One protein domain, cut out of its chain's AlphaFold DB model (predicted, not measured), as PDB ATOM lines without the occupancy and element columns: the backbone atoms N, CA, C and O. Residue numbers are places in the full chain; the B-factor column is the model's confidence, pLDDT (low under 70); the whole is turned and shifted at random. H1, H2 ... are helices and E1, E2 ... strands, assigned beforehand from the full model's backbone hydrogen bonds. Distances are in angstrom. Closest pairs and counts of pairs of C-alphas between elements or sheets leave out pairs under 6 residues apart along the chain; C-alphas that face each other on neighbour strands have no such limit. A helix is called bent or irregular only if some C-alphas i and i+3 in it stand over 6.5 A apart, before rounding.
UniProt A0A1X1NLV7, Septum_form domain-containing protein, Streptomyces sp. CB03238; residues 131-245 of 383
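This is residues 131 to 245 of the 383 residues of the protein "Septum_form domain-containing protein" of Streptomyces sp. CB03238 (UniProt A0A1X1NLV7). A strongly twisted and curled sheet of five strands is covered at one end by the long helix H1, which packs along E4 and E5 with the short H2 following it over E4; at the other end of the sheet the hairpin of E1 and E2 turns away from H1. The small helix H3 lies off the sheet, just before E5 in the chain, and residues 131 to 146 and 234 to 245 have no named element. The 115 printed residues include three named helices and five named strands, in the order E1 E2 E3 H1 H2 E4 H3 E5, and the sheet order E2 E1 E3 E5 E4 is antiparallel throughout. The class is mixed, helices and strands, with under half of the residues in named elements. The whole is compact, with a radius of gyration of the C-alphas of 13.1 A and spans of 34 by 28 by 26 A.

In the sheet, inner strand E5, residues 226 to 233, is the antiparallel neighbour of edge strand E4, residues 209 to 214, with N 230 and O 212 2.8 A apart. E3, residues 173 to 180, is the other neighbour of E5, with N 179 and O 227 at 2.8 A. E1, residues 147 to 151, pairs with E3 through N 148 and O 173, 2.8 A. E2, residues 160 to 164, forms a hairpin with E1, with N 151 and O 160 at 2.9 A; E2 is apart from E5. H1, residues 184 to 198, is on the sheet, over E5 and E4, at a height of 6.6 A over the sheet, in two layers, a helix on one face of a sheet. It runs along the strands, at 21 degrees to E4 on the local plane; the closest C-alphas of the two are those of Glu 192 and Ala 213, 4.8 A apart. H2, residues 200 to 204, is on the sheet over E4 at a height of 7.5 A, and H1 and H2 meet only through their link. E3, H1 with H2, and E4 form a split strand-helix-strand unit, two strands running the same way with E5 between them, and its crossover is right-handed. H3, residues 221 to 224, is not on the sheet and is close to but not clearly touching H1, the closest C-alphas being those of Leu 184 and Trp 221, 6.5 A apart. In H2 every O i to N i+4 pair is within hydrogen-bond range, in H1 9 of 11 are, and H3 is too short for such a pair.

E1 begins at C-alpha 147, (-38.442, -29.083, -6.224). E3 is 20.4 A long from first to last C-alpha, E5 22.7 A, E4 15.9 A, E1 13.6 A and E2 12.9 A. H1 measures 19.1 A from C-alpha 184, (-17.144, -36.698, -14.718), to C-alpha 198; it is irregular, with C-alphas 189 and 192 7.9 A apart. H2 and H3 are short, with 5 and 4 residues. E5 ends at C-alpha 233, (-33.006, -28.596, 5.183).

The two C-alphas farthest apart, those of Asp 168 and Asp 185, are 37.1 A apart. The printed part has no cut and no long link between named elements. The mean pLDDT of the printed part of this predicted model is 93.3, and no printed residue is under 70.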
ATOM      1  N   PRO A 131     -30.636 -40.556 -15.423       93.31
ATOM      2  CA  PRO A 131     -29.426 -39.724 -15.474       93.31
ATOM      3  C   PRO A 131     -28.544 -39.823 -14.221       93.31
ATOM      4  O   PRO A 131     -27.311 -39.813 -14.301       93.31
ATOM      5  N   TYR A 132     -29.162 -40.011 -13.058       94.69
ATOM      6  CA  TYR A 132     -28.486 -40.080 -11.759       94.69
ATOM      7  C   TYR A 132     -28.330 -41.512 -11.224       94.69
ATOM      8  O   TYR A 132     -27.783 -41.725 -10.144       94.69
ATOM      9  N   GLY A 133     -28.726 -42.510 -12.017       93.31
ATOM     10  CA  GLY A 133     -28.703 -43.919 -11.641       93.31
ATOM     11  C   GLY A 133     -29.902 -44.338 -10.785       93.31
ATOM     12  O   GLY A 133     -30.567 -43.529 -10.144       93.31
ATOM     13  N   ALA A 134     -30.159 -45.647 -10.756       92.50
ATOM     14  CA  ALA A 134     -31.358 -46.216 -10.135       92.50
ATOM     15  C   ALA A 134     -31.476 -45.953  -8.622       92.50
ATOM     16  O   ALA A 134     -32.582 -45.919  -8.102       92.50
ATOM     17  N   ALA A 135     -30.355 -45.759  -7.917       92.94
ATOM     18  CA  ALA A 135     -30.364 -45.481  -6.479       92.94
ATOM     19  C   ALA A 135     -30.942 -44.099  -6.136       92.94
ATOM     20  O   ALA A 135     -31.445 -43.927  -5.034       92.94
ATOM     21  N   VAL A 136     -30.862 -43.140  -7.064       96.06
ATOM     22  CA  VAL A 136     -31.421 -41.794  -6.881       96.06
ATOM     23  C   VAL A 136     -32.898 -41.759  -7.268       96.06
ATOM     24  O   VAL A 136     -33.653 -40.999  -6.684       96.06
ATOM     25  N   GLY A 137     -33.329 -42.607  -8.208       94.31
ATOM     26  CA  GLY A 137     -34.749 -42.771  -8.545       94.31
ATOM     27  C   GLY A 137     -35.337 -41.701  -9.472       94.31
ATOM     28  O   GLY A 137     -36.544 -41.694  -9.675       94.31
ATOM     29  N   LEU A 138     -34.504 -40.831 -10.054       95.38
ATOM     30  CA  LEU A 138     -34.934 -39.817 -11.021       95.38
ATOM     31  C   LEU A 138     -34.816 -40.332 -12.457       95.38
ATOM     32  O   LEU A 138     -33.711 -40.646 -12.912       95.38
ATOM     33  N   ASP A 139     -35.943 -40.361 -13.164       93.19
ATOM     34  CA  ASP A 139     -36.016 -40.782 -14.567       93.19
ATOM     35  C   ASP A 139     -35.548 -39.688 -15.541       93.19
ATOM     36  O   ASP A 139     -34.989 -40.000 -16.593       93.19
ATOM     37  N   ASP A 140     -35.707 -38.419 -15.159       93.12
ATOM     38  CA  ASP A 140     -35.405 -37.254 -15.991       93.12
ATOM     39  C   ASP A 140     -34.217 -36.428 -15.465       93.12
ATOM     40  O   ASP A 140     -33.766 -36.556 -14.322       93.12
ATOM     41  N   GLU A 141     -33.673 -35.570 -16.334       94.50
ATOM     42  CA  GLU A 141     -32.644 -34.599 -15.953       94.50
ATOM     43  C   GLU A 141     -33.243 -33.489 -15.082       94.50
ATOM     44  O   GLU A 141     -34.300 -32.946 -15.401       94.50
ATOM     45  N   LEU A 142     -32.521 -33.090 -14.032       96.88
ATOM     46  CA  LEU A 142     -32.929 -31.967 -13.193       96.88
ATOM     47  C   LEU A 142     -32.688 -30.625 -13.885       96.88
ATOM     48  O   LEU A 142     -31.677 -30.415 -14.565       96.88
ATOM     49  N   ARG A 143     -33.580 -29.676 -13.620       97.19
ATOM     50  CA  ARG A 143     -33.513 -28.280 -14.054       97.19
ATOM     51  C   ARG A 143     -33.419 -27.367 -12.843       97.19
ATOM     52  O   ARG A 143     -33.801 -27.723 -11.736       97.19
ATOM     53  N   SER A 144     -32.880 -26.168 -13.050       97.62
ATOM     54  CA  SER A 144     -32.895 -25.144 -12.000       97.62
ATOM     55  C   SER A 144     -34.339 -24.767 -11.664       97.62
ATOM     56  O   SER A 144     -35.118 -24.520 -12.581       97.62
ATOM     57  N   GLY A 145     -34.659 -24.735 -10.375       97.12
ATOM     58  CA  GLY A 145     -35.993 -24.482  -9.841       97.12
ATOM     59  C   GLY A 145     -36.810 -25.737  -9.538       97.12
ATOM     60  O   GLY A 145     -37.779 -25.618  -8.796       97.12
ATOM     61  N   ASP A 146     -36.429 -26.923 -10.040       97.62
ATOM     62  CA  ASP A 146     -37.162 -28.159  -9.729       97.62
ATOM     63  C   ASP A 146     -37.126 -28.422  -8.208       97.62
ATOM     64  O   ASP A 146     -36.052 -28.391  -7.593       97.62
ATOM     65  N   CYS A 147     -38.296 -28.687  -7.621       96.75
ATOM     66  CA  CYS A 147     -38.442 -29.083  -6.224       96.75
ATOM     67  C   CYS A 147     -38.492 -30.603  -6.075       96.75
ATOM     68  O   CYS A 147     -38.874 -31.330  -6.998       96.75
ATOM     69  N   LEU A 148     -38.029 -31.078  -4.922       96.25
ATOM     70  CA  LEU A 148     -37.746 -32.483  -4.682       96.25
ATOM     71  C   LEU A 148     -38.222 -32.913  -3.298       96.25
ATOM     72  O   LEU A 148     -37.915 -32.258  -2.304       96.25
ATOM     73  N   GLU A 149     -38.869 -34.071  -3.247       94.38
ATOM     74  CA  GLU A 149     -38.927 -34.900  -2.044       94.38
ATOM     75  C   GLU A 149     -37.655 -35.746  -1.961       94.38
ATOM     76  O   GLU A 149     -37.145 -36.237  -2.979       94.38
ATOM     77  N   ALA A 150     -37.156 -35.963  -0.750       93.44
ATOM     78  CA  ALA A 150     -35.943 -36.704  -0.487       93.44
ATOM     79  C   ALA A 150     -36.107 -37.672   0.683       93.44
ATOM     80  O   ALA A 150     -36.367 -37.306   1.820       93.44
ATOM     81  N   THR A 151     -35.812 -38.946   0.437       92.19
ATOM     82  CA  THR A 151     -35.553 -39.900   1.519       92.19
ATOM     83  C   THR A 151     -34.048 -40.043   1.688       92.19
ATOM     84  O   THR A 151     -33.379 -40.678   0.864       92.19
ATOM     85  N   TRP A 152     -33.504 -39.451   2.757       90.12
ATOM     86  CA  TRP A 152     -32.057 -39.407   2.961       90.12
ATOM     87  C   TRP A 152     -31.626 -39.562   4.429       90.12
ATOM     88  O   TRP A 152     -31.332 -38.584   5.120       90.12
ATOM     89  N   PRO A 153     -31.509 -40.804   4.931       79.44
ATOM     90  CA  PRO A 153     -31.198 -41.035   6.335       79.44
ATOM     91  C   PRO A 153     -29.837 -40.436   6.714       79.44
ATOM     92  O   PRO A 153     -28.791 -40.841   6.198       79.44
ATOM     93  N   LYS A 154     -29.855 -39.474   7.648       80.38
ATOM     94  CA  LYS A 154     -28.671 -38.780   8.191       80.38
ATOM     95  C   LYS A 154     -27.787 -38.115   7.130       80.38
ATOM     96  O   LYS A 154     -26.602 -37.890   7.384       80.38
ATOM     97  N   PHE A 155     -28.329 -37.835   5.945       85.44
ATOM     98  CA  PHE A 155     -27.584 -37.279   4.814       85.44
ATOM     99  C   PHE A 155     -26.340 -38.097   4.427       85.44
ATOM    100  O   PHE A 155     -25.293 -37.545   4.073       85.44
ATOM    101  N   GLN A 156     -26.425 -39.427   4.537       85.44
ATOM    102  CA  GLN A 156     -25.339 -40.337   4.178       85.44
ATOM    103  C   GLN A 156     -25.615 -41.028   2.842       85.44
ATOM    104  O   GLN A 156     -26.702 -41.546   2.603       85.44
ATOM    105  N   GLY A 157     -24.608 -41.068   1.967       88.69
ATOM    106  CA  GLY A 157     -24.732 -41.691   0.647       88.69
ATOM    107  C   GLY A 157     -25.553 -40.858  -0.341       88.69
ATOM    108  O   GLY A 157     -25.587 -39.634  -0.239       88.69
ATOM    109  N   LEU A 158     -26.160 -41.528  -1.324       92.81
ATOM    110  CA  LEU A 158     -27.038 -40.892  -2.309       92.81
ATOM    111  C   LEU A 158     -28.469 -40.804  -1.753       92.81
ATOM    112  O   LEU A 158     -28.956 -41.822  -1.251       92.81
ATOM    113  N   PRO A 159     -29.147 -39.649  -1.866       94.69
ATOM    114  CA  PRO A 159     -30.568 -39.558  -1.560       94.69
ATOM    115  C   PRO A 159     -31.400 -40.306  -2.605       94.69
ATOM    116  O   PRO A 159     -31.033 -40.343  -3.782       94.69
ATOM    117  N   GLN A 160     -32.545 -40.846  -2.182       96.06
ATOM    118  CA  GLN A 160     -33.635 -41.172  -3.104       96.06
ATOM    119  C   GLN A 160     -34.477 -39.915  -3.296       96.06
ATOM    120  O   GLN A 160     -34.908 -39.332  -2.304       96.06
ATOM    121  N   LEU A 161     -34.683 -39.503  -4.543       96.50
ATOM    122  CA  LEU A 161     -35.325 -38.246  -4.903       96.50
ATOM    123  C   LEU A 161     -36.550 -38.490  -5.778       96.50
ATOM    124  O   LEU A 161     -36.547 -39.384  -6.628       96.50
ATOM    125  N   LYS A 162     -37.567 -37.648  -5.608       95.56
ATOM    126  CA  LYS A 162     -38.735 -37.581  -6.490       95.56
ATOM    127  C   LYS A 162     -39.049 -36.126  -6.830       95.56
ATOM    128  O   LYS A 162     -38.897 -35.282  -5.950       95.56
ATOM    129  N   PRO A 163     -39.480 -35.819  -8.065       95.81
ATOM    130  CA  PRO A 163     -40.003 -34.497  -8.392       95.81
ATOM    131  C   PRO A 163     -41.235 -34.172  -7.544       95.81
ATOM    132  O   PRO A 163     -42.071 -35.049  -7.337       95.81
ATOM    133  N   ALA A 164     -41.341 -32.918  -7.124       94.44
ATOM    134  CA  ALA A 164     -42.452 -32.386  -6.345       94.44
ATOM    135  C   ALA A 164     -42.834 -30.980  -6.835       94.44
ATOM    136  O   ALA A 164     -42.050 -30.305  -7.516       94.44
ATOM    137  N   HIS A 165     -44.041 -30.539  -6.501       90.75
ATOM    138  CA  HIS A 165     -44.546 -29.202  -6.782       90.75
ATOM    139  C   HIS A 165     -44.233 -28.259  -5.618       90.75
ATOM    140  O   HIS A 165     -44.712 -28.458  -4.511       90.75
ATOM    141  N   CYS A 166     -43.452 -27.207  -5.880       88.75
ATOM    142  CA  CYS A 166     -42.978 -26.281  -4.845       88.75
ATOM    143  C   CYS A 166     -44.091 -25.581  -4.044       88.75
ATOM    144  O   CYS A 166     -43.820 -25.135  -2.941       88.75
ATOM    145  N   GLU A 167     -45.287 -25.429  -4.619       83.88
ATOM    146  CA  GLU A 167     -46.414 -24.695  -4.017       83.88
ATOM    147  C   GLU A 167     -47.432 -25.620  -3.334       83.88
ATOM    148  O   GLU A 167     -48.125 -25.199  -2.414       83.88
ATOM    149  N   ASP A 168     -47.537 -26.871  -3.793       77.94
ATOM    150  CA  ASP A 168     -48.613 -27.791  -3.398       77.94
ATOM    151  C   ASP A 168     -48.117 -28.952  -2.519       77.94
ATOM    152  O   ASP A 168     -48.916 -29.582  -1.821       77.94
ATOM    153  N   ASP A 169     -46.816 -29.254  -2.564       80.38
ATOM    154  CA  ASP A 169     -46.218 -30.396  -1.879       80.38
ATOM    155  C   ASP A 169     -45.283 -29.952  -0.747       80.38
ATOM    156  O   ASP A 169     -44.662 -28.888  -0.775       80.38
ATOM    157  N   TRP A 170     -45.109 -30.836   0.237       82.94
ATOM    158  CA  TRP A 170     -44.088 -30.674   1.262       82.94
ATOM    159  C   TRP A 170     -42.716 -31.026   0.688       82.94
ATOM    160  O   TRP A 170     -42.334 -32.192   0.596       82.94
ATOM    161  N   VAL A 171     -41.993 -30.006   0.237       91.88
ATOM    162  CA  VAL A 171     -40.723 -30.184  -0.468       91.88
ATOM    163  C   VAL A 171     -39.540 -30.232   0.497       91.88
ATOM    164  O   VAL A 171     -39.401 -29.387   1.378       91.88
ATOM    165  N   ASP A 172     -38.635 -31.193   0.299       93.31
ATOM    166  CA  ASP A 172     -37.420 -31.345   1.112       93.31
ATOM    167  C   ASP A 172     -36.256 -30.502   0.581       93.31
ATOM    168  O   ASP A 172     -35.351 -30.114   1.324       93.31
ATOM    169  N   GLY A 173     -36.254 -30.219  -0.724       95.00
ATOM    170  CA  GLY A 173     -35.205 -29.426  -1.342       95.00
ATOM    171  C   GLY A 173     -35.524 -28.887  -2.728       95.00
ATOM    172  O   GLY A 173     -36.500 -29.269  -3.370       95.00
ATOM    173  N   GLN A 174     -34.650 -28.004  -3.210       97.56
ATOM    174  CA  GLN A 174     -34.778 -27.348  -4.512       97.56
ATOM    175  C   GLN A 174     -33.447 -27.315  -5.266       97.56
ATOM    176  O   GLN A 174     -32.374 -27.080  -4.703       97.56
ATOM    177  N   VAL A 175     -33.494 -27.519  -6.581       98.25
ATOM    178  CA  VAL A 175     -32.325 -27.385  -7.453       98.25
ATOM    179  C   VAL A 175     -32.016 -25.907  -7.685       98.25
ATOM    180  O   VAL A 175     -32.587 -25.259  -8.559       98.25
ATOM    181  N   VAL A 176     -31.044 -25.364  -6.958       98.31
ATOM    182  CA  VAL A 176     -30.729 -23.928  -7.012       98.31
ATOM    183  C   VAL A 176     -29.872 -23.528  -8.213       98.31
ATOM    184  O   VAL A 176     -29.879 -22.380  -8.651       98.31
ATOM    185  N   SER A 177     -29.108 -24.468  -8.780       98.06
ATOM    186  CA  SER A 177     -28.386 -24.239 -10.036       98.06
ATOM    187  C   SER A 177     -27.870 -25.527 -10.663       98.06
ATOM    188  O   SER A 177     -27.640 -26.513  -9.966       98.06
ATOM    189  N   LEU A 178     -27.529 -25.463 -11.950       98.06
ATOM    190  CA  LEU A 178     -26.748 -26.493 -12.633       98.06
ATOM    191  C   LEU A 178     -25.320 -26.002 -12.911       98.06
ATOM    192  O   LEU A 178     -25.114 -24.924 -13.472       98.06
ATOM    193  N   LEU A 179     -24.318 -26.804 -12.550       96.81
ATOM    194  CA  LEU A 179     -22.911 -26.545 -12.843       96.81
ATOM    195  C   LEU A 179     -22.474 -27.340 -14.076       96.81
ATOM    196  O   LEU A 179     -22.485 -28.572 -14.027       96.81
ATOM    197  N   PRO A 180     -22.044 -26.685 -15.168       94.94
ATOM    198  CA  PRO A 180     -21.453 -27.395 -16.294       94.94
ATOM    199  C   PRO A 180     -20.085 -27.967 -15.897       94.94
ATOM    200  O   PRO A 180     -19.279 -27.285 -15.261       94.94
ATOM    201  N   GLY A 181     -19.793 -29.202 -16.305       90.88
ATOM    202  CA  GLY A 181     -18.491 -29.830 -16.079       90.88
ATOM    203  C   GLY A 181     -17.800 -30.247 -17.371       90.88
ATOM    204  O   GLY A 181     -18.439 -30.566 -18.369       90.88
ATOM    205  N   LYS A 182     -16.462 -30.275 -17.350       89.81
ATOM    206  CA  LYS A 182     -15.655 -30.738 -18.495       89.81
ATOM    207  C   LYS A 182     -15.458 -32.253 -18.495       89.81
ATOM    208  O   LYS A 182     -15.246 -32.846 -19.548       89.81
ATOM    209  N   SER A 183     -15.507 -32.881 -17.321       95.12
ATOM    210  CA  SER A 183     -15.414 -34.329 -17.156       95.12
ATOM    211  C   SER A 183     -16.110 -34.792 -15.878       95.12
ATOM    212  O   SER A 183     -16.243 -34.036 -14.914       95.12
ATOM    213  N   LEU A 184     -16.511 -36.063 -15.870       96.31
ATOM    214  CA  LEU A 184     -17.144 -36.698 -14.718       96.31
ATOM    215  C   LEU A 184     -16.211 -36.756 -13.504       96.31
ATOM    216  O   LEU A 184     -16.646 -36.513 -12.383       96.31
ATOM    217  N   ASP A 185     -14.927 -37.045 -13.719       96.75
ATOM    218  CA  ASP A 185     -13.951 -37.135 -12.629       96.75
ATOM    219  C   ASP A 185     -13.743 -35.774 -11.957       96.75
ATOM    220  O   ASP A 185     -13.686 -35.691 -10.731       96.75
ATOM    221  N   GLN A 186     -13.718 -34.691 -12.745       95.00
ATOM    222  CA  GLN A 186     -13.663 -33.335 -12.204       95.00
ATOM    223  C   GLN A 186     -14.917 -33.019 -11.381       95.00
ATOM    224  O   GLN A 186     -14.808 -32.461 -10.290       95.00
ATOM    225  N   ALA A 187     -16.100 -33.378 -11.889       96.38
ATOM    226  CA  ALA A 187     -17.353 -33.158 -11.178       96.38
ATOM    227  C   ALA A 187     -17.387 -33.922  -9.847       96.38
ATOM    228  O   ALA A 187     -17.671 -33.328  -8.814       96.38
ATOM    229  N   ARG A 188     -17.003 -35.201  -9.832       95.62
ATOM    230  CA  ARG A 188     -16.936 -36.004  -8.598       95.62
ATOM    231  C   ARG A 188     -15.955 -35.447  -7.572       95.62
ATOM    232  O   ARG A 188     -16.234 -35.503  -6.382       95.62
ATOM    233  N   ALA A 189     -14.820 -34.919  -8.023       96.38
ATOM    234  CA  ALA A 189     -13.792 -34.399  -7.128       96.38
ATOM    235  C   ALA A 189     -14.130 -33.020  -6.538       96.38
ATOM    236  O   ALA A 189     -13.676 -32.704  -5.440       96.38
ATOM    237  N   HIS A 190     -14.878 -32.179  -7.265       96.62
ATOM    238  CA  HIS A 190     -14.979 -30.751  -6.938       96.62
ATOM    239  C   HIS A 190     -16.394 -30.181  -6.888       96.62
ATOM    240  O   HIS A 190     -16.544 -29.039  -6.448       96.62
ATOM    241  N   ALA A 191     -17.425 -30.900  -7.339       96.50
ATOM    242  CA  ALA A 191     -18.754 -30.308  -7.453       96.50
ATOM    243  C   ALA A 191     -19.330 -29.893  -6.098       96.50
ATOM    244  O   ALA A 191     -19.871 -28.800  -6.014       96.50
ATOM    245  N   GLU A 192     -19.133 -30.690  -5.045       95.38
ATOM    246  CA  GLU A 192     -19.603 -30.366  -3.691       95.38
ATOM    247  C   GLU A 192     -19.041 -29.019  -3.213       95.38
ATOM    248  O   GLU A 192     -19.789 -28.072  -2.985       95.38
ATOM    249  N   ALA A 193     -17.712 -28.885  -3.191       97.06
ATOM    250  CA  ALA A 193     -17.047 -27.641  -2.803       97.06
ATOM    251  C   ALA A 193     -17.422 -26.460  -3.720       97.06
ATOM    252  O   ALA A 193     -17.489 -25.315  -3.275       97.06
ATOM    253  N   THR A 194     -17.680 -26.723  -5.006       97.69
ATOM    254  CA  THR A 194     -18.088 -25.682  -5.960       97.69
ATOM    255  C   THR A 194     -19.518 -25.212  -5.700       97.69
ATOM    256  O   THR A 194     -19.757 -24.006  -5.701       97.69
ATOM    257  N   CYS A 195     -20.455 -26.131  -5.457       98.25
ATOM    258  CA  CYS A 195     -21.835 -25.810  -5.109       98.25
ATOM    259  C   CYS A 195     -21.893 -25.037  -3.788       98.25
ATOM    260  O   CYS A 195     -22.506 -23.974  -3.750       98.25
ATOM    261  N   GLN A 196     -21.187 -25.506  -2.754       97.00
ATOM    262  CA  GLN A 196     -21.102 -24.829  -1.456       97.00
ATOM    263  C   GLN A 196     -20.551 -23.407  -1.596       97.00
ATOM    264  O   GLN A 196     -21.177 -22.457  -1.148       97.00
ATOM    265  N   LYS A 197     -19.419 -23.231  -2.293       97.44
ATOM    266  CA  LYS A 197     -18.837 -21.899  -2.507       97.44
ATOM    267  C   LYS A 197     -19.767 -20.974  -3.293       97.44
ATOM    268  O   LYS A 197     -19.806 -19.779  -3.026       97.44
ATOM    269  N   LYS A 198     -20.467 -21.504  -4.299       97.56
ATOM    270  CA  LYS A 198     -21.362 -20.711  -5.149       97.56
ATOM    271  C   LYS A 198     -22.608 -20.240  -4.398       97.56
ATOM    272  O   LYS A 198     -23.062 -19.134  -4.656       97.56
ATOM    273  N   HIS A 199     -23.127 -21.068  -3.496       97.50
ATOM    274  CA  HIS A 199     -24.402 -20.852  -2.806       97.50
ATOM    275  C   HIS A 199     -24.241 -20.603  -1.307       97.50
ATOM    276  O   HIS A 199     -25.177 -20.821  -0.544       97.50
ATOM    277  N   VAL A 200     -23.063 -20.134  -0.883       96.50
ATOM    278  CA  VAL A 200     -22.779 -19.841   0.528       96.50
ATOM    279  C   VAL A 200     -23.757 -18.806   1.082       96.50
ATOM    280  O   VAL A 200     -24.429 -19.105   2.057       96.50
ATOM    281  N   LYS A 201     -23.965 -17.691   0.366       95.12
ATOM    282  CA  LYS A 201     -24.930 -16.652   0.752       95.12
ATOM    283  C   LYS A 201     -26.346 -17.204   0.937       95.12
ATOM    284  O   LYS A 201     -26.971 -16.927   1.943       95.12
ATOM    285  N   LEU A 202     -26.822 -18.021  -0.009       95.75
ATOM    286  CA  LEU A 202     -28.161 -18.617   0.065       95.75
ATOM    287  C   LEU A 202     -28.295 -19.607   1.233       95.75
ATOM    288  O   LEU A 202     -29.348 -19.710   1.843       95.75
ATOM    289  N   THR A 203     -27.235 -20.359   1.531       95.00
ATOM    290  CA  THR A 203     -27.248 -21.316   2.650       95.00
ATOM    291  C   THR A 203     -27.184 -20.590   3.995       95.00
ATOM    292  O   THR A 203     -27.779 -21.036   4.965       95.00
ATOM    293  N   GLU A 204     -26.446 -19.481   4.064       93.81
ATOM    294  CA  GLU A 204     -26.327 -18.649   5.266       93.81
ATOM    295  C   GLU A 204     -27.578 -17.797   5.505       93.81
ATOM    296  O   GLU A 204     -27.878 -17.478   6.651       93.81
ATOM    297  N   SER A 205     -28.330 -17.471   4.451       95.00
ATOM    298  CA  SER A 205     -29.569 -16.708   4.565       95.00
ATOM    299  C   SER A 205     -30.770 -17.545   4.990       95.00
ATOM    300  O   SER A 205     -31.815 -16.951   5.192       95.00
ATOM    301  N   LEU A 206     -30.674 -18.876   5.087       95.44
ATOM    302  CA  LEU A 206     -31.801 -19.768   5.394       95.44
ATOM    303  C   LEU A 206     -31.521 -20.636   6.632       95.44
ATOM    304  O   LEU A 206     -30.391 -21.111   6.804       95.44
ATOM    305  N   PRO A 207     -32.537 -20.932   7.458       93.19
ATOM    306  CA  PRO A 207     -32.358 -21.719   8.665       93.19
ATOM    307  C   PRO A 207     -32.153 -23.190   8.322       93.19
ATOM    308  O   PRO A 207     -32.775 -23.748   7.425       93.19
ATOM    309  N   ASP A 208     -31.272 -23.845   9.072       91.44
ATOM    310  CA  ASP A 208     -31.063 -25.290   8.987       91.44
ATOM    311  C   ASP A 208     -30.674 -25.853   7.608       91.44
ATOM    312  O   ASP A 208     -30.720 -27.062   7.403       91.44
ATOM    313  N   THR A 209     -30.243 -25.036   6.646       93.56
ATOM    314  CA  THR A 209     -30.021 -25.529   5.279       93.56
ATOM    315  C   THR A 209     -28.611 -26.062   5.027       93.56
ATOM    316  O   THR A 209     -27.635 -25.790   5.740       93.56
ATOM    317  N   ARG A 210     -28.492 -26.879   3.979       93.50
ATOM    318  CA  ARG A 210     -27.234 -27.318   3.376       93.50
ATOM    319  C   ARG A 210     -27.363 -27.430   1.868       93.50
ATOM    320  O   ARG A 210     -28.415 -27.764   1.337       93.50
ATOM    321  N   ILE A 211     -26.233 -27.273   1.194       96.06
ATOM    322  CA  ILE A 211     -26.103 -27.551  -0.234       96.06
ATOM    323  C   ILE A 211     -25.522 -28.950  -0.442       96.06
ATOM    324  O   ILE A 211     -24.646 -29.387   0.305       96.06
ATOM    325  N   TYR A 212     -26.010 -29.635  -1.472       96.50
ATOM    326  CA  TYR A 212     -25.542 -30.930  -1.941       96.50
ATOM    327  C   TYR A 212     -25.318 -30.911  -3.454       96.50
ATOM    328  O   TYR A 212     -26.146 -30.401  -4.213       96.50
ATOM    329  N   ALA A 213     -24.210 -31.487  -3.913       97.50
ATOM    330  CA  ALA A 213     -23.926 -31.656  -5.331       97.50
ATOM    331  C   ALA A 213     -24.320 -33.055  -5.832       97.50
ATOM    332  O   ALA A 213     -23.597 -34.035  -5.635       97.50
ATOM    333  N   LEU A 214     -25.418 -33.137  -6.585       97.50
ATOM    334  CA  LEU A 214     -25.837 -34.368  -7.247       97.50
ATOM    335  C   LEU A 214     -25.152 -34.507  -8.614       97.50
ATOM    336  O   LEU A 214     -25.572 -33.939  -9.630       97.50
ATOM    337  N   VAL A 215     -24.064 -35.275  -8.630       97.19
ATOM    338  CA  VAL A 215     -23.319 -35.602  -9.852       97.19
ATOM    339  C   VAL A 215     -24.025 -36.749 -10.597       97.19
ATOM    340  O   VAL A 215     -24.326 -37.768  -9.975       97.19
ATOM    341  N   PRO A 216     -24.247 -36.640 -11.921       95.94
ATOM    342  CA  PRO A 216     -24.803 -37.721 -12.729       95.94
ATOM    343  C   PRO A 216     -24.035 -39.045 -12.623       95.94
ATOM    344  O   PRO A 216     -22.835 -39.097 -12.322       95.94
ATOM    345  N   SER A 217     -24.724 -40.130 -12.976       95.06
ATOM    346  CA  SER A 217     -24.094 -41.429 -13.222       95.06
ATOM    347  C   SER A 217     -23.084 -41.344 -14.377       95.06
ATOM    348  O   SER A 217     -23.022 -40.354 -15.111       95.06
ATOM    349  N   LYS A 218     -22.263 -42.386 -14.571       93.56
ATOM    350  CA  LYS A 218     -21.274 -42.382 -15.662       93.56
ATOM    351  C   LYS A 218     -21.945 -42.271 -17.028       93.56
ATOM    352  O   LYS A 218     -21.442 -41.581 -17.916       93.56
ATOM    353  N   GLU A 219     -23.063 -42.956 -17.172       90.38
ATOM    354  CA  GLU A 219     -23.858 -43.000 -18.381       90.38
ATOM    355  C   GLU A 219     -24.640 -41.690 -18.553       90.38
ATOM    356  O   GLU A 219     -24.546 -41.067 -19.611       90.38
ATOM    357  N   GLY A 220     -25.291 -41.200 -17.491       92.19
ATOM    358  CA  GLY A 220     -26.012 -39.923 -17.504       92.19
ATOM    359  C   GLY A 220     -25.116 -38.707 -17.744       92.19
ATOM    360  O   GLY A 220     -25.537 -37.755 -18.397       92.19
ATOM    361  N   TRP A 221     -23.843 -38.751 -17.335       94.50
ATOM    362  CA  TRP A 221     -22.883 -37.675 -17.606       94.50
ATOM    363  C   TRP A 221     -22.719 -37.379 -19.100       94.50
ATOM    364  O   TRP A 221     -22.455 -36.240 -19.473       94.50
ATOM    365  N   GLN A 222     -22.863 -38.388 -19.967       88.00
ATOM    366  CA  GLN A 222     -22.758 -38.187 -21.415       88.00
ATOM    367  C   GLN A 222     -23.941 -37.398 -21.986       88.00
ATOM    368  O   GLN A 222     -23.778 -36.766 -23.029       88.00
ATOM    369  N   ALA A 223     -25.096 -37.434 -21.318       86.31
ATOM    370  CA  ALA A 223     -26.291 -36.697 -21.708       86.31
ATOM    371  C   ALA A 223     -26.285 -35.279 -21.120       86.31
ATOM    372  O   ALA A 223     -26.350 -34.304 -21.867       86.31
ATOM    373  N   THR A 224     -26.115 -35.161 -19.800       89.50
ATOM    374  CA  THR A 224     -26.359 -33.885 -19.113       89.50
ATOM    375  C   THR A 224     -25.127 -32.976 -19.099       89.50
ATOM    376  O   THR A 224     -25.247 -31.760 -19.248       89.50
ATOM    377  N   GLN A 225     -23.939 -33.560 -18.870       93.88
ATOM    378  CA  GLN A 225     -22.677 -32.871 -18.540       93.88
ATOM    379  C   GLN A 225     -22.809 -31.792 -17.447       93.88
ATOM    380  O   GLN A 225     -22.036 -30.827 -17.398       93.88
ATOM    381  N   ARG A 226     -23.807 -31.938 -16.571       96.31
ATOM    382  CA  ARG A 226     -24.176 -30.953 -15.556       96.31
ATOM    383  C   ARG A 226     -24.379 -31.625 -14.209       96.31
ATOM    384  O   ARG A 226     -25.077 -32.630 -14.110       96.31
ATOM    385  N   THR A 227     -23.807 -31.025 -13.176       97.81
ATOM    386  CA  THR A 227     -24.085 -31.364 -11.778       97.81
ATOM    387  C   THR A 227     -25.186 -30.457 -11.250       97.81
ATOM    388  O   THR A 227     -25.111 -29.244 -11.446       97.81
ATOM    389  N   ALA A 228     -26.178 -31.017 -10.564       98.31
ATOM    390  CA  ALA A 228     -27.181 -30.223  -9.864       98.31
ATOM    391  C   ALA A 228     -26.657 -29.815  -8.479       98.31
ATOM    392  O   ALA A 228     -26.172 -30.663  -7.734       98.31
ATOM    393  N   CYS A 229     -26.742 -28.527  -8.146       98.56
ATOM    394  CA  CYS A 229     -26.615 -28.054  -6.771       98.56
ATOM    395  C   CYS A 229     -28.019 -27.979  -6.185       98.56
ATOM    396  O   CYS A 229     -28.851 -27.238  -6.710       98.56
ATOM    397  N   ILE A 230     -28.262 -28.744  -5.132       97.94
ATOM    398  CA  ILE A 230     -29.562 -28.872  -4.482       97.94
ATOM    399  C   ILE A 230     -29.425 -28.326  -3.069       97.94
ATOM    400  O   ILE A 230     -28.459 -28.667  -2.384       97.94
ATOM    401  N   ILE A 231     -30.350 -27.472  -2.655       96.81
ATOM    402  CA  ILE A 231     -30.471 -27.047  -1.261       96.81
ATOM    403  C   ILE A 231     -31.488 -27.936  -0.553       96.81
ATOM    404  O   ILE A 231     -32.524 -28.242  -1.134       96.81
ATOM    405  N   PHE A 232     -31.167 -28.357   0.666       94.38
ATOM    406  CA  PHE A 232     -32.020 -29.147   1.555       94.38
ATOM    407  C   PHE A 232     -32.018 -28.519   2.946       94.38
ATOM    408  O   PHE A 232     -31.003 -27.937   3.342       94.38
ATOM    409  N   THR A 233     -33.078 -28.720   3.720       89.56
ATOM    410  CA  THR A 233     -33.006 -28.596   5.183       89.56
ATOM    411  C   THR A 233     -32.258 -29.790   5.780       89.56
ATOM    412  O   THR A 233     -32.145 -30.853   5.170       89.56
ATOM    413  N   LYS A 234     -31.655 -29.611   6.959       86.50
ATOM    414  CA  LYS A 234     -30.962 -30.673   7.710       86.50
ATOM    415  C   LYS A 234     -31.911 -31.452   8.626       86.50
ATOM    416  O   LYS A 234     -31.493 -32.467   9.182       86.50
ATOM    417  N   SER A 235     -33.145 -30.989   8.773       84.25
ATOM    418  CA  SER A 235     -34.236 -31.607   9.522       84.25
ATOM    419  C   SER A 235     -35.292 -32.195   8.588       84.25
ATOM    420  O   SER A 235     -35.359 -31.846   7.406       84.25
ATOM    421  N   ASP A 236     -36.140 -33.063   9.142       81.56
ATOM    422  CA  ASP A 236     -37.217 -33.743   8.415       81.56
ATOM    423  C   ASP A 236     -38.419 -32.811   8.126       81.56
ATOM    424  O   ASP A 236     -39.394 -33.225   7.505       81.56
ATOM    425  N   HIS A 237     -38.350 -31.538   8.543       81.38
ATOM    426  CA  HIS A 237     -39.351 -30.509   8.249       81.38
ATOM    427  C   HIS A 237     -39.339 -30.053   6.788       81.38
ATOM    428  O   HIS A 237     -40.244 -29.360   6.363       81.38
ATOM    429  N   GLY A 238     -38.333 -30.407   5.992       86.69
ATOM    430  CA  GLY A 238     -38.239 -29.905   4.622       86.69
ATOM    431  C   GLY A 238     -38.139 -28.373   4.529       86.69
ATOM    432  O   GLY A 238     -38.133 -27.641   5.520       86.69
ATOM    433  N   ILE A 239     -38.018 -27.881   3.299       90.06
ATOM    434  CA  ILE A 239     -37.952 -26.448   2.995       90.06
ATOM    435  C   ILE A 239     -39.349 -25.850   2.764       90.06
ATOM    436  O   ILE A 239     -39.513 -24.642   2.883       90.06
ATOM    437  N   ALA A 240     -40.341 -26.697   2.463       87.06
ATOM    438  CA  ALA A 240     -41.771 -26.393   2.317       87.06
ATOM    439  C   ALA A 240     -42.172 -25.375   1.226       87.06
ATOM    440  O   ALA A 240     -43.356 -25.216   0.963       87.06
ATOM    441  N   GLY A 241     -41.225 -24.738   0.532       89.94
ATOM    442  CA  GLY A 241     -41.528 -23.850  -0.589       89.94
ATOM    443  C   GLY A 241     -40.314 -23.484  -1.451       89.94
ATOM    444  O   GLY A 241     -39.200 -23.966  -1.209       89.94
ATOM    445  N   PRO A 242     -40.496 -22.631  -2.477       94.06
ATOM    446  CA  PRO A 242     -39.390 -22.136  -3.293       94.06
ATOM    447  C   PRO A 242     -38.411 -21.297  -2.456       94.06
ATOM    448  O   PRO A 242     -38.793 -20.704  -1.449       94.06
ATOM    449  N   VAL A 243     -37.144 -21.211  -2.887       94.62
ATOM    450  CA  VAL A 243     -36.107 -20.397  -2.229       94.62
ATOM    451  C   VAL A 243     -35.271 -19.556  -3.186       94.62
ATOM    452  O   VAL A 243     -35.147 -19.830  -4.382       94.62
ATOM    453  N   GLY A 244     -34.652 -18.505  -2.642       92.56
ATOM    454  CA  GLY A 244     -33.781 -17.603  -3.388       92.56
ATOM    455  C   GLY A 244     -34.507 -16.965  -4.573       92.56
ATOM    456  O   GLY A 244     -35.615 -16.461  -4.433       92.56
ATOM    457  N   GLN A 245     -33.887 -17.019  -5.753       93.56
ATOM    458  CA  GLN A 245     -34.412 -16.410  -6.985       93.56
ATOM    459  C   GLN A 245     -35.654 -17.104  -7.576       93.56
ATOM    460  O   GLN A 245     -36.143 -16.665  -8.614       93.56
TER     461      GLN A 245